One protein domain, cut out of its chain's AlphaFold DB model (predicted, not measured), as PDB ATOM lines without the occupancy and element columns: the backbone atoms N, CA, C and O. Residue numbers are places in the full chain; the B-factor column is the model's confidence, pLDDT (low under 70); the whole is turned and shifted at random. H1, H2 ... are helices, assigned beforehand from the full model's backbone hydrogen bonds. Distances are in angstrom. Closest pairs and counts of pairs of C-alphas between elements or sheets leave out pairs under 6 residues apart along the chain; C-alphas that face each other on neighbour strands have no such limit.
ATOM      1  N   THR A  59     -34.436  23.747  -4.561       74.62
ATOM      2  CA  THR A  59     -33.150  24.385  -4.270       74.62
ATOM      3  C   THR A  59     -32.176  24.117  -5.425       74.62
ATOM      4  O   THR A  59     -32.094  22.961  -5.853       74.62
ATOM      5  N   PRO A  60     -31.455  25.114  -5.966       80.00
ATOM      6  CA  PRO A  60     -30.423  24.882  -6.977       80.00
ATOM      7  C   PRO A  60     -29.310  23.971  -6.436       80.00
ATOM      8  O   PRO A  60     -29.195  23.747  -5.224       80.00
ATOM      9  N   SER A  61     -28.503  23.394  -7.324       82.31
ATOM     10  CA  SER A  61     -27.267  22.734  -6.889       82.31
ATOM     11  C   SER A  61     -26.283  23.753  -6.321       82.31
ATOM     12  O   SER A  61     -26.278  24.916  -6.726       82.31
ATOM     13  N   PHE A  62     -25.415  23.326  -5.408       84.69
ATOM     14  CA  PHE A  62     -24.392  24.198  -4.828       84.69
ATOM     15  C   PHE A  62     -23.489  24.842  -5.900       84.69
ATOM     16  O   PHE A  62     -23.017  25.961  -5.721       84.69
ATOM     17  N   SER A  63     -23.284  24.170  -7.041       84.44
ATOM     18  CA  SER A  63     -22.541  24.707  -8.191       84.44
ATOM     19  C   SER A  63     -23.297  25.762  -9.000       84.44
ATOM     20  O   SER A  63     -22.666  26.562  -9.684       84.44
ATOM     21  N   GLU A  64     -24.627  25.748  -8.959       85.44
ATOM     22  CA  GLU A  64     -25.483  26.718  -9.656       85.44
ATOM     23  C   GLU A  64     -25.765  27.961  -8.804       85.44
ATOM     24  O   GLU A  64     -26.210  28.974  -9.337       85.44
ATOM     25  N   MET A  65     -25.507  27.888  -7.495       85.69
ATOM     26  CA  MET A  65     -25.656  29.007  -6.568       85.69
ATOM     27  C   MET A  65     -24.599  30.085  -6.814       85.69
ATOM     28  O   MET A  65     -23.421  29.776  -7.030       85.69
ATOM     29  N   ASN A  66     -24.989  31.354  -6.694       88.06
ATOM     30  CA  ASN A  66     -24.033  32.462  -6.667       88.06
ATOM     31  C   ASN A  66     -23.237  32.497  -5.341       88.06
ATOM     32  O   ASN A  66     -23.468  31.705  -4.426       88.06
ATOM     33  N   GLU A  67     -22.267  33.408  -5.228       90.00
ATOM     34  CA  GLU A  67     -21.396  33.495  -4.044       90.00
ATOM     35  C   GLU A  67     -22.180  33.726  -2.742       90.00
ATOM     36  O   GLU A  67     -21.891  33.098  -1.725       90.00
ATOM     37  N   HIS A  68     -23.202  34.582  -2.764       91.75
ATOM     38  CA  HIS A  68     -23.986  34.904  -1.573       91.75
ATOM     39  C   HIS A  68     -24.922  33.759  -1.163       91.75
ATOM     40  O   HIS A  68     -25.045  33.472   0.026       91.75
ATOM     41  N   GLU A  69     -25.532  33.060  -2.123       87.88
ATOM     42  CA  GLU A  69     -26.331  31.853  -1.877       87.88
ATOM     43  C   GLU A  69     -25.466  30.741  -1.260       87.88
ATOM     44  O   GLU A  69     -25.835  30.161  -0.232       87.88
ATOM     45  N   ARG A  70     -24.265  30.499  -1.809       89.62
ATOM     46  CA  ARG A  70     -23.309  29.533  -1.239       89.62
ATOM     47  C   ARG A  70     -22.872  29.922   0.170       89.62
ATOM     48  O   ARG A  70     -22.794  29.052   1.039       89.62
ATOM     49  N   ALA A  71     -22.620  31.208   0.417       90.44
ATOM     50  CA  ALA A  71     -22.235  31.701   1.736       90.44
ATOM     51  C   ALA A  71     -23.361  31.536   2.771       90.44
ATOM     52  O   ALA A  71     -23.104  31.098   3.896       90.44
ATOM     53  N   ILE A  72     -24.619  31.797   2.389       90.44
ATOM     54  CA  ILE A  72     -25.793  31.543   3.240       90.44
ATOM     55  C   ILE A  72     -25.863  30.067   3.620       90.44
ATOM     56  O   ILE A  72     -26.002  29.756   4.806       90.44
ATOM     57  N   VAL A  73     -25.743  29.154   2.650       89.44
ATOM     58  CA  VAL A  73     -25.759  27.705   2.908       89.44
ATOM     59  C   VAL A  73     -24.611  27.308   3.833       89.44
ATOM     60  O   VAL A  73     -24.855  26.661   4.851       89.44
ATOM     61  N   ALA A  74     -23.388  27.752   3.541       89.19
ATOM     62  CA  ALA A  74     -22.200  27.403   4.311       89.19
ATOM     63  C   ALA A  74     -22.289  27.868   5.773       89.19
ATOM     64  O   ALA A  74     -22.073  27.068   6.683       89.19
ATOM     65  N   HIS A  75     -22.667  29.126   6.021       92.44
ATOM     66  CA  HIS A  75     -22.865  29.622   7.386       92.44
ATOM     67  C   HIS A  75     -24.034  28.938   8.089       92.44
ATOM     68  O   HIS A  75     -23.960  28.679   9.290       92.44
ATOM     69  N   SER A  76     -25.086  28.596   7.347       88.56
ATOM     70  CA  SER A  76     -26.236  27.886   7.901       88.56
ATOM     71  C   SER A  76     -25.915  26.439   8.281       88.56
ATOM     72  O   SER A  76     -26.542  25.918   9.202       88.56
ATOM     73  N   PHE A  77     -24.954  25.815   7.593       86.00
ATOM     74  CA  PHE A  77     -24.535  24.423   7.775       86.00
ATOM     75  C   PHE A  77     -23.686  24.189   9.036       86.00
ATOM     76  O   PHE A  77     -23.572  23.063   9.515       86.00
ATOM     77  N   MET A  78     -23.075  25.234   9.599       84.62
ATOM     78  CA  MET A  78     -22.193  25.089  10.759       84.62
ATOM     79  C   MET A  78     -22.977  24.731  12.035       84.62
ATOM     80  O   MET A  78     -24.070  25.239  12.266       84.62
ATOM     81  N   ASN A  79     -22.398  23.916  12.925       85.31
ATOM     82  CA  ASN A  79     -23.055  23.489  14.176       85.31
ATOM     83  C   ASN A  79     -23.470  24.662  15.087       85.31
ATOM     84  O   ASN A  79     -24.436  24.571  15.838       85.31
ATOM     85  N   ASN A  80     -22.737  25.772  15.024       86.44
ATOM     86  CA  ASN A  80     -23.003  27.018  15.740       86.44
ATOM     87  C   ASN A  80     -23.712  28.063  14.855       86.44
ATOM     88  O   ASN A  80     -23.676  29.254  15.167       86.44
ATOM     89  N   SER A  81     -24.364  27.639  13.771       89.69
ATOM     90  CA  SER A  81     -25.166  28.482  12.873       89.69
ATOM     91  C   SER A  81     -26.182  29.379  13.603       89.69
ATOM     92  O   SER A  81     -26.284  30.551  13.243       89.69
ATOM     93  N   PRO A  82     -26.867  28.935  14.681       89.44
ATOM     94  CA  PRO A  82     -27.771  29.805  15.444       89.44
ATOM     95  C   PRO A  82     -27.081  30.921  16.243       89.44
ATOM     96  O   PRO A  82     -27.759  31.763  16.827       89.44
ATOM     97  N   SER A  83     -25.745  30.929  16.329       92.69
ATOM     98  CA  SER A  83     -25.024  32.002  17.013       92.69
ATOM     99  C   SER A  83     -25.215  33.340  16.300       92.69
ATOM    100  O   SER A  83     -25.319  33.407  15.074       92.69
ATOM    101  N   TYR A  84     -25.194  34.422  17.080       94.56
ATOM    102  CA  TYR A  84     -25.402  35.778  16.573       94.56
ATOM    103  C   TYR A  84     -24.493  36.124  15.384       94.56
ATOM    104  O   TYR A  84     -24.956  36.698  14.405       94.56
ATOM    105  N   ALA A  85     -23.212  35.743  15.441       94.00
ATOM    106  CA  ALA A  85     -22.259  36.039  14.375       94.00
ATOM    107  C   ALA A  85     -22.660  35.391  13.040       94.00
ATOM    108  O   ALA A  85     -22.678  36.067  12.015       94.00
ATOM    109  N   HIS A  86     -23.024  34.104  13.049       94.06
ATOM    110  CA  HIS A  86     -23.450  33.409  11.834       94.06
ATOM    111  C   HIS A  86     -24.799  33.913  11.322       94.06
ATOM    112  O   HIS A  86     -24.928  34.139  10.121       94.06
ATOM    113  N   GLN A  87     -25.765  34.176  12.209       93.94
ATOM    114  CA  GLN A  87     -27.052  34.761  11.818       93.94
ATOM    115  C   GLN A  87     -26.878  36.135  11.163       93.94
ATOM    116  O   GLN A  87     -27.425  36.372  10.089       93.94
ATOM    117  N   LYS A  88     -26.029  36.996  11.735       95.44
ATOM    118  CA  LYS A  88     -25.723  38.308  11.159       95.44
ATOM    119  C   LYS A  88     -25.111  38.194   9.756       95.44
ATOM    120  O   LYS A  88     -25.544  38.896   8.850       95.44
ATOM    121  N   MET A  89     -24.146  37.291   9.553       93.50
ATOM    122  CA  MET A  89     -23.546  37.071   8.226       93.50
ATOM    123  C   MET A  89     -24.568  36.532   7.212       93.50
ATOM    124  O   MET A  89     -24.585  36.966   6.062       93.50
ATOM    125  N   ILE A  90     -25.459  35.624   7.630       91.75
ATOM    126  CA  ILE A  90     -26.551  35.117   6.782       91.75
ATOM    127  C   ILE A  90     -27.474  36.265   6.346       91.75
ATOM    128  O   ILE A  90     -27.813  36.363   5.167       91.75
ATOM    129  N   GLU A  91     -27.871  37.142   7.269       91.56
ATOM    130  CA  GLU A  91     -28.720  38.303   6.972       91.56
ATOM    131  C   GLU A  91     -28.042  39.298   6.020       91.56
ATOM    132  O   GLU A  91     -28.677  39.783   5.081       91.56
ATOM    133  N   GLU A  92     -26.749  39.568   6.212       93.38
ATOM    134  CA  GLU A  92     -25.969  40.439   5.326       93.38
ATOM    135  C   GLU A  92     -25.908  39.879   3.897       93.38
ATOM    136  O   GLU A  92     -26.181  40.609   2.942       93.38
ATOM    137  N   HIS A  93     -25.661  38.576   3.730       92.81
ATOM    138  CA  HIS A  93     -25.697  37.941   2.411       92.81
ATOM    139  C   HIS A  93     -27.100  37.949   1.779       92.81
ATOM    140  O   HIS A  93     -27.222  38.203   0.580       92.81
ATOM    141  N   LYS A  94     -28.171  37.754   2.566       89.69
ATOM    142  CA  LYS A  94     -29.563  37.887   2.081       89.69
ATOM    143  C   LYS A  94     -29.855  39.301   1.567       89.69
ATOM    144  O   LYS A  94     -30.533  39.472   0.549       89.69
ATOM    145  N   LYS A  95     -29.332  40.320   2.253       90.88
ATOM    146  CA  LYS A  95     -29.452  41.718   1.831       90.88
ATOM    147  C   LYS A  95     -28.700  41.969   0.523       90.88
ATOM    148  O   LYS A  95     -29.291  42.519  -0.402       90.88
ATOM    149  N   MET A  96     -27.457  41.497   0.411       88.69
ATOM    150  CA  MET A  96     -26.656  41.633  -0.814       88.69
ATOM    151  C   MET A  96     -27.315  40.956  -2.021       88.69
ATOM    152  O   MET A  96     -27.339  41.535  -3.102       88.69
ATOM    153  N   LEU A  97     -27.932  39.780  -1.839       86.44
ATOM    154  CA  LEU A  97     -28.731  39.136  -2.890       86.44
ATOM    155  C   LEU A  97     -29.864  40.036  -3.381       86.44
ATOM    156  O   LEU A  97     -30.030  40.220  -4.584       86.44
ATOM    157  N   SER A  98     -30.600  40.634  -2.446       80.81
ATOM    158  CA  SER A  98     -31.729  41.514  -2.755       80.81
ATOM    159  C   SER A  98     -31.287  42.801  -3.466       80.81
ATOM    160  O   SER A  98     -32.006  43.311  -4.320       80.81
ATOM    161  N   GLU A  99     -30.104  43.322  -3.129       80.75
ATOM    162  CA  GLU A  99     -29.528  44.542  -3.715       80.75
ATOM    163  C   GLU A  99     -28.849  44.302  -5.069       80.75
ATOM    164  O   GLU A  99     -28.841  45.195  -5.915       80.75
ATOM    165  N   SER A 100     -28.310  43.102  -5.305       71.25
ATOM    166  CA  SER A 100     -27.569  42.763  -6.528       71.25
ATOM    167  C   SER A 100     -28.428  42.728  -7.798       71.25
ATOM    168  O   SER A 100     -27.885  42.697  -8.900       71.25
ATOM    169  N   GLY A 101     -29.763  42.739  -7.678       61.97
ATOM    170  CA  GLY A 101     -30.679  42.675  -8.821       61.97
ATOM    171  C   GLY A 101     -30.542  41.396  -9.658       61.97
ATOM    172  O   GLY A 101     -31.148  41.300 -10.727       61.97
ATOM    173  N   GLU A 102     -29.756  40.416  -9.197       60.09
ATOM    174  CA  GLU A 102     -29.627  39.124  -9.844       60.09
ATOM    175  C   GLU A 102     -30.987  38.428  -9.790       60.09
ATOM    176  O   GLU A 102     -31.433  37.943  -8.751       60.09
ATOM    177  N   ASN A 103     -31.641  38.343 -10.948       50.09
ATOM    178  CA  ASN A 103     -32.774  37.456 -11.204       50.09
ATOM    179  C   ASN A 103     -32.294  35.988 -11.237       50.09
ATOM    180  O   ASN A 103     -32.566  35.240 -12.177       50.09
ATOM    181  N   SER A 104     -31.518  35.581 -10.228       50.41
ATOM    182  CA  SER A 104     -31.424  34.182  -9.837       50.41
ATOM    183  C   SER A 104     -32.846  33.759  -9.486       50.41
ATOM    184  O   SER A 104     -33.590  34.544  -8.898       50.41
ATOM    185  N   LYS A 105     -33.258  32.541  -9.832       52.50
ATOM    186  CA  LYS A 105     -34.422  31.892  -9.211       52.50
ATOM    187  C   LYS A 105     -34.123  31.792  -7.709       52.50
ATOM    188  O   LYS A 105     -33.626  30.768  -7.260       52.50
ATOM    189  N   THR A 106     -34.316  32.886  -6.973       55.09
ATOM    190  CA  THR A 106     -33.422  33.214  -5.861       55.09
ATOM    191  C   THR A 106     -33.639  32.235  -4.731       55.09
ATOM    192  O   THR A 106     -34.703  32.201  -4.102       55.09
ATOM    193  N   PHE A 107     -32.622  31.423  -4.478       65.19
ATOM    194  CA  PHE A 107     -32.618  30.541  -3.336       65.19
ATOM    195  C   PHE A 107     -32.274  31.376  -2.099       65.19
ATOM    196  O   PHE A 107     -31.119  31.572  -1.747       65.19
ATOM    197  N   SER A 108     -33.303  31.937  -1.462       60.97
ATOM    198  CA  SER A 108     -33.165  32.798  -0.273       60.97
ATOM    199  C   SER A 108     -33.196  32.011   1.048       60.97
ATOM    200  O   SER A 108     -32.975  32.561   2.132       60.97
ATOM    201  N   SER A 109     -33.482  30.709   0.983       69.25
ATOM    202  CA  SER A 109     -33.677  29.890   2.174       69.25
ATOM    203  C   SER A 109     -32.356  29.476   2.817       69.25
ATOM    204  O   SER A 109     -31.413  29.051   2.158       69.25
ATOM    205  N   SER A 110     -32.287  29.579   4.144       75.88
ATOM    206  CA  SER A 110     -31.167  29.033   4.919       75.88
ATOM    207  C   SER A 110     -31.147  27.502   4.810       75.88
ATOM    208  O   SER A 110     -32.204  26.881   4.716       75.88
ATOM    209  N   PHE A 111     -29.971  26.864   4.914       80.31
ATOM    210  CA  PHE A 111     -29.854  25.395   4.974       80.31
ATOM    211  C   PHE A 111     -30.810  24.771   6.006       80.31
ATOM    212  O   PHE A 111     -31.324  23.673   5.811       80.31
ATOM    213  N   ASN A 112     -31.096  25.478   7.103       80.56
ATOM    214  CA  ASN A 112     -31.991  24.981   8.144       80.56
ATOM    215  C   ASN A 112     -33.468  24.949   7.732       80.56
ATOM    216  O   ASN A 112     -34.209  24.127   8.269       80.56
ATOM    217  N   GLU A 113     -33.864  25.767   6.759       80.00
ATOM    218  CA  GLU A 113     -35.231  25.887   6.235       80.00
ATOM    219  C   GLU A 113     -35.551  24.858   5.137       80.00
ATOM    220  O   GLU A 113     -36.696  24.758   4.703       80.00
ATOM    221  N   LEU A 114     -34.547  24.104   4.683       77.50
ATOM    222  CA  LEU A 114     -34.676  23.101   3.630       77.50
ATOM    223  C   LEU A 114     -35.356  21.818   4.103       77.50
ATOM    224  O   LEU A 114     -35.273  21.450   5.276       77.50
ATOM    225  N   ASN A 115     -35.947  21.076   3.164       79.00
ATOM    226  CA  ASN A 115     -36.399  19.720   3.461       79.00
ATOM    227  C   ASN A 115     -35.213  18.739   3.568       79.00
ATOM    228  O   ASN A 115     -34.095  19.031   3.138       79.00
ATOM    229  N   ALA A 116     -35.448  17.554   4.137       78.06
ATOM    230  CA  ALA A 116     -34.395  16.568   4.387       78.06
ATOM    231  C   ALA A 116     -33.637  16.132   3.116       78.06
ATOM    232  O   ALA A 116     -32.417  15.974   3.157       78.06
ATOM    233  N   GLY A 117     -34.333  15.979   1.985       80.19
ATOM    234  CA  GLY A 117     -33.724  15.618   0.704       80.19
ATOM    235  C   GLY A 117     -32.831  16.719   0.139       80.19
ATOM    236  O   GLY A 117     -31.731  16.438  -0.333       80.19
ATOM    237  N   GLU A 118     -33.268  17.973   0.239       81.81
ATOM    238  CA  GLU A 118     -32.486  19.141  -0.178       81.81
ATOM    239  C   GLU A 118     -31.251  19.342   0.705       81.81
ATOM    240  O   GLU A 118     -30.154  19.544   0.181       81.81
ATOM    241  N   LYS A 119     -31.399  19.205   2.031       84.94
ATOM    242  CA  LYS A 119     -30.263  19.236   2.965       84.94
ATOM    243  C   LYS A 119     -29.243  18.162   2.614       84.94
ATOM    244  O   LYS A 119     -28.063  18.463   2.462       84.94
ATOM    245  N   ALA A 120     -29.692  16.918   2.453       83.00
ATOM    246  CA  ALA A 120     -28.808  15.802   2.143       83.00
ATOM    247  C   ALA A 120     -28.107  15.980   0.784       83.00
ATOM    248  O   ALA A 120     -26.919  15.682   0.659       83.00
ATOM    249  N   ALA A 121     -28.805  16.510  -0.225       85.38
ATOM    250  CA  ALA A 121     -28.206  16.794  -1.525       85.38
ATOM    251  C   ALA A 121     -27.109  17.866  -1.436       85.38
ATOM    252  O   ALA A 121     -26.008  17.640  -1.935       85.38
ATOM    253  N   LEU A 122     -27.367  18.981  -0.742       87.31
ATOM    254  CA  LEU A 122     -26.363  20.033  -0.546       87.31
ATOM    255  C   LEU A 122     -25.146  19.547   0.244       87.31
ATOM    256  O   LEU A 122     -24.026  19.926  -0.079       87.31
ATOM    257  N   VAL A 123     -25.333  18.663   1.229       88.00
ATOM    258  CA  VAL A 123     -24.209  18.057   1.962       88.00
ATOM    259  C   VAL A 123     -23.282  17.304   1.013       88.00
ATOM    260  O   VAL A 123     -22.069  17.501   1.056       88.00
ATOM    261  N   HIS A 124     -23.830  16.483   0.114       86.06
ATOM    262  CA  HIS A 124     -23.019  15.782  -0.884       86.06
ATOM    263  C   HIS A 124     -22.330  16.730  -1.874       86.06
ATOM    264  O   HIS A 124     -21.253  16.409  -2.371       86.06
ATOM    265  N   GLU A 125     -22.902  17.904  -2.120       86.31
ATOM    266  CA  GLU A 125     -22.346  18.921  -3.015       86.31
ATOM    267  C   GLU A 125     -21.326  19.863  -2.332       86.31
ATOM    268  O   GLU A 125     -20.605  20.570  -3.032       86.31
ATOM    269  N   GLN A 126     -21.208  19.852  -0.995       85.69
ATOM    270  CA  GLN A 126     -20.310  20.742  -0.234       85.69
ATOM    271  C   GLN A 126     -19.026  20.057   0.290       85.69
ATOM    272  O   GLN A 126     -18.055  20.733   0.633       85.69
ATOM    273  N   VAL A 127     -18.982  18.724   0.389       82.00
ATOM    274  CA  VAL A 127     -17.820  18.002   0.956       82.00
ATOM    275  C   VAL A 127     -16.527  18.189   0.140       82.00
ATOM    276  O   VAL A 127     -16.567  18.465  -1.055       82.00
ATOM    277  N   ASN A 128     -15.356  17.945   0.753       73.38
ATOM    278  CA  ASN A 128     -14.004  18.131   0.168       73.38
ATOM    279  C   ASN A 128     -13.688  17.260  -1.083       73.38
ATOM    280  O   ASN A 128     -12.563  17.211  -1.562       73.38
ATOM    281  N   ASN A 129     -14.675  16.540  -1.611       77.56
ATOM    282  CA  ASN A 129     -14.603  15.813  -2.875       77.56
ATOM    283  C   ASN A 129     -15.961  15.822  -3.599       77.56
ATOM    284  O   ASN A 129     -16.321  14.869  -4.285       77.56
ATOM    285  N   ALA A 130     -16.757  16.875  -3.411       79.31
ATOM    286  CA  ALA A 130     -18.107  16.967  -3.951       79.31
ATOM    287  C   ALA A 130     -18.163  16.795  -5.476       79.31
ATOM    288  O   ALA A 130     -19.159  16.300  -5.992       79.31
ATOM    289  N   GLY A 131     -17.094  17.147  -6.199       77.94
ATOM    290  CA  GLY A 131     -16.988  16.953  -7.649       77.94
ATOM    291  C   GLY A 131     -16.892  15.490  -8.099       77.94
ATOM    292  O   GLY A 131     -17.057  15.217  -9.286       77.94
ATOM    293  N   ALA A 132     -16.652  14.538  -7.189       82.50
ATOM    294  CA  ALA A 132     -16.653  13.121  -7.528       82.50
ATOM    295  C   ALA A 132     -18.047  12.651  -7.964       82.50
ATOM    296  O   ALA A 132     -19.064  12.968  -7.340       82.50
ATOM    297  N   GLU A 133     -18.086  11.818  -9.004       83.00
ATOM    298  CA  GLU A 133     -19.329  11.339  -9.617       83.00
ATOM    299  C   GLU A 133     -20.280  10.678  -8.608       83.00
ATOM    300  O   GLU A 133     -21.496  10.848  -8.701       83.00
ATOM    301  N   ALA A 134     -19.741   9.969  -7.612       78.06
ATOM    302  CA  ALA A 134     -20.529   9.320  -6.569       78.06
ATOM    303  C   ALA A 134     -21.361  10.328  -5.752       78.06
ATOM    304  O   ALA A 134     -22.561  10.124  -5.564       78.06
ATOM    305  N   HIS A 135     -20.755  11.442  -5.328       82.19
ATOM    306  CA  HIS A 135     -21.447  12.490  -4.574       82.19
ATOM    307  C   HIS A 135     -22.458  13.242  -5.440       82.19
ATOM    308  O   HIS A 135     -23.600  13.434  -5.023       82.19
ATOM    309  N   GLN A 136     -22.097  13.551  -6.686       83.38
ATOM    310  CA  GLN A 136     -23.011  14.177  -7.645       83.38
ATOM    311  C   GLN A 136     -24.226  13.289  -7.956       83.38
ATOM    312  O   GLN A 136     -25.362  13.759  -8.041       83.38
ATOM    313  N   THR A 137     -24.015  11.980  -8.094       84.88
ATOM    314  CA  THR A 137     -25.087  11.014  -8.369       84.88
ATOM    315  C   THR A 137     -26.013  10.846  -7.172       84.88
ATOM    316  O   THR A 137     -27.234  10.806  -7.341       84.88
ATOM    317  N   GLN A 138     -25.464  10.807  -5.957       83.50
ATOM    318  CA  GLN A 138     -26.261  10.746  -4.736       83.50
ATOM    319  C   GLN A 138     -27.092  12.017  -4.533       83.50
ATOM    320  O   GLN A 138     -28.285  11.912  -4.244       83.50
ATOM    321  N   ALA A 139     -26.515  13.198  -4.776       84.06
ATOM    322  CA  ALA A 139     -27.234  14.468  -4.713       84.06
ATOM    323  C   ALA A 139     -28.393  14.524  -5.722       84.06
ATOM    324  O   ALA A 139     -29.530  14.806  -5.342       84.06
ATOM    325  N   ARG A 140     -28.155  14.140  -6.989       84.81
ATOM    326  CA  ARG A 140     -29.213  14.041  -8.014       84.81
ATOM    327  C   ARG A 140     -30.330  13.078  -7.611       84.81
ATOM    328  O   ARG A 140     -31.505  13.396  -7.783       84.81
ATOM    329  N   LYS A 141     -29.978  11.917  -7.048       85.25
ATOM    330  CA  LYS A 141     -30.953  10.926  -6.573       85.25
ATOM    331  C   LYS A 141     -31.808  11.478  -5.430       85.25
ATOM    332  O   LYS A 141     -33.024  11.320  -5.464       85.25
ATOM    333  N   LEU A 142     -31.188  12.127  -4.443       83.25
ATOM    334  CA  LEU A 142     -31.887  12.740  -3.308       83.25
ATOM    335  C   LEU A 142     -32.843  13.841  -3.772       83.25
ATOM    336  O   LEU A 142     -34.003  13.842  -3.370       83.25
ATOM    337  N   ARG A 143     -32.397  14.705  -4.689       80.00
ATOM    338  CA  ARG A 143     -33.251  15.724  -5.314       80.00
ATOM    339  C   ARG A 143     -34.457  15.072  -6.001       80.00
ATOM    340  O   ARG A 143     -35.586  15.407  -5.671       80.00
ATOM    341  N   GLY A 144     -34.243  14.055  -6.839       76.94
ATOM    342  CA  GLY A 144     -35.324  13.351  -7.546       76.94
ATOM    343  C   GLY A 144     -36.346  12.647  -6.640       76.94
ATOM    344  O   GLY A 144     -37.544  12.689  -6.924       76.94
ATOM    345  N   LEU A 145     -35.901  12.045  -5.529       74.44
ATOM    346  CA  LEU A 145     -36.788  11.399  -4.548       74.44
ATOM    347  C   LEU A 145     -37.730  12.396  -3.858       74.44
ATOM    348  O   LEU A 145     -38.859  12.039  -3.527       74.44
ATOM    349  N   TYR A 146     -37.272  13.633  -3.659       68.31
ATOM    350  CA  TYR A 146     -37.988  14.670  -2.916       68.31
ATOM    351  C   TYR A 146     -38.668  15.725  -3.800       68.31
ATOM    352  O   TYR A 146     -39.476  16.499  -3.299       68.31
TER     353      TYR A 146
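AT A GLANCE: This is residues 59 to 146 of the 149 residues of an uncharacterized protein of Shewanella putrefaciens (strain CN-32 / ATCC BAA-453) (UniProt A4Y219). Two helical hairpins, H1 with H2 and H3 with H4, are set crosswise to each other, with H1 and H3 on the inner sides and H2 and H4 on the outer sides. A long link, residues 100 to 115, crosses from the far end of H2 to H3. The printed part has 88 residues with four named helices, H1 to H4 in chain order, and no named strand; the class is all helix. It is compact, with a radius of gyration of the C-alphas of 13.0 A, and rounded, spanning 34 by 30 by 23 A.

IN THESE COORDINATES: The longest helix, H2, holds residues 84 to 99 and is 22.5 A long; its C-alpha 84 is at (-25.402, 35.778, 16.573). H1 holds residues 67 to 77, 15.2 A, beginning with C-alpha 67 at (-21.396, 33.495, -4.044). H3 holds residues 116 to 126, 15.4 A. H4 holds residues 133 to 146, 20.1 A, ending with C-alpha 146 at (-37.988, 14.670, -2.916).

HOW THE PARTS SIT: H2 and H1 form a helical hairpin and touch, their closest C-alphas being those of Ile 90 and Ile 72, 5.1 A apart. They run opposite ways at a shallow tilt of 25 degrees. H1 and H3 are near each other, with 12 pairs of C-alphas within 10 A but no pair within 8 A. H3 and H4 form the second helical hairpin and touch, with the C-alphas of Ala 121 and Ala 139 closest at 4.1 A. They run opposite ways at a shallow tilt of 18 degrees. H2 is apart from H3 and from H4, and H1 is apart from H4. In H1, H2, H3 and H4 every O i to N i+4 pair is within hydrogen-bond range.

THE WHOLE: The two C-alphas farthest apart, those of Glu 99 and Ala 134, are 36.5 A from each other. The printed part has no cut. The link from H2 to H3 is long, with 16 residues; those from H1 to H2 and from H3 to H4 are short, with 6 residues each. The mean pLDDT of the printed part is 82.2, and residues 101 to 109 and residue 146 are under 70.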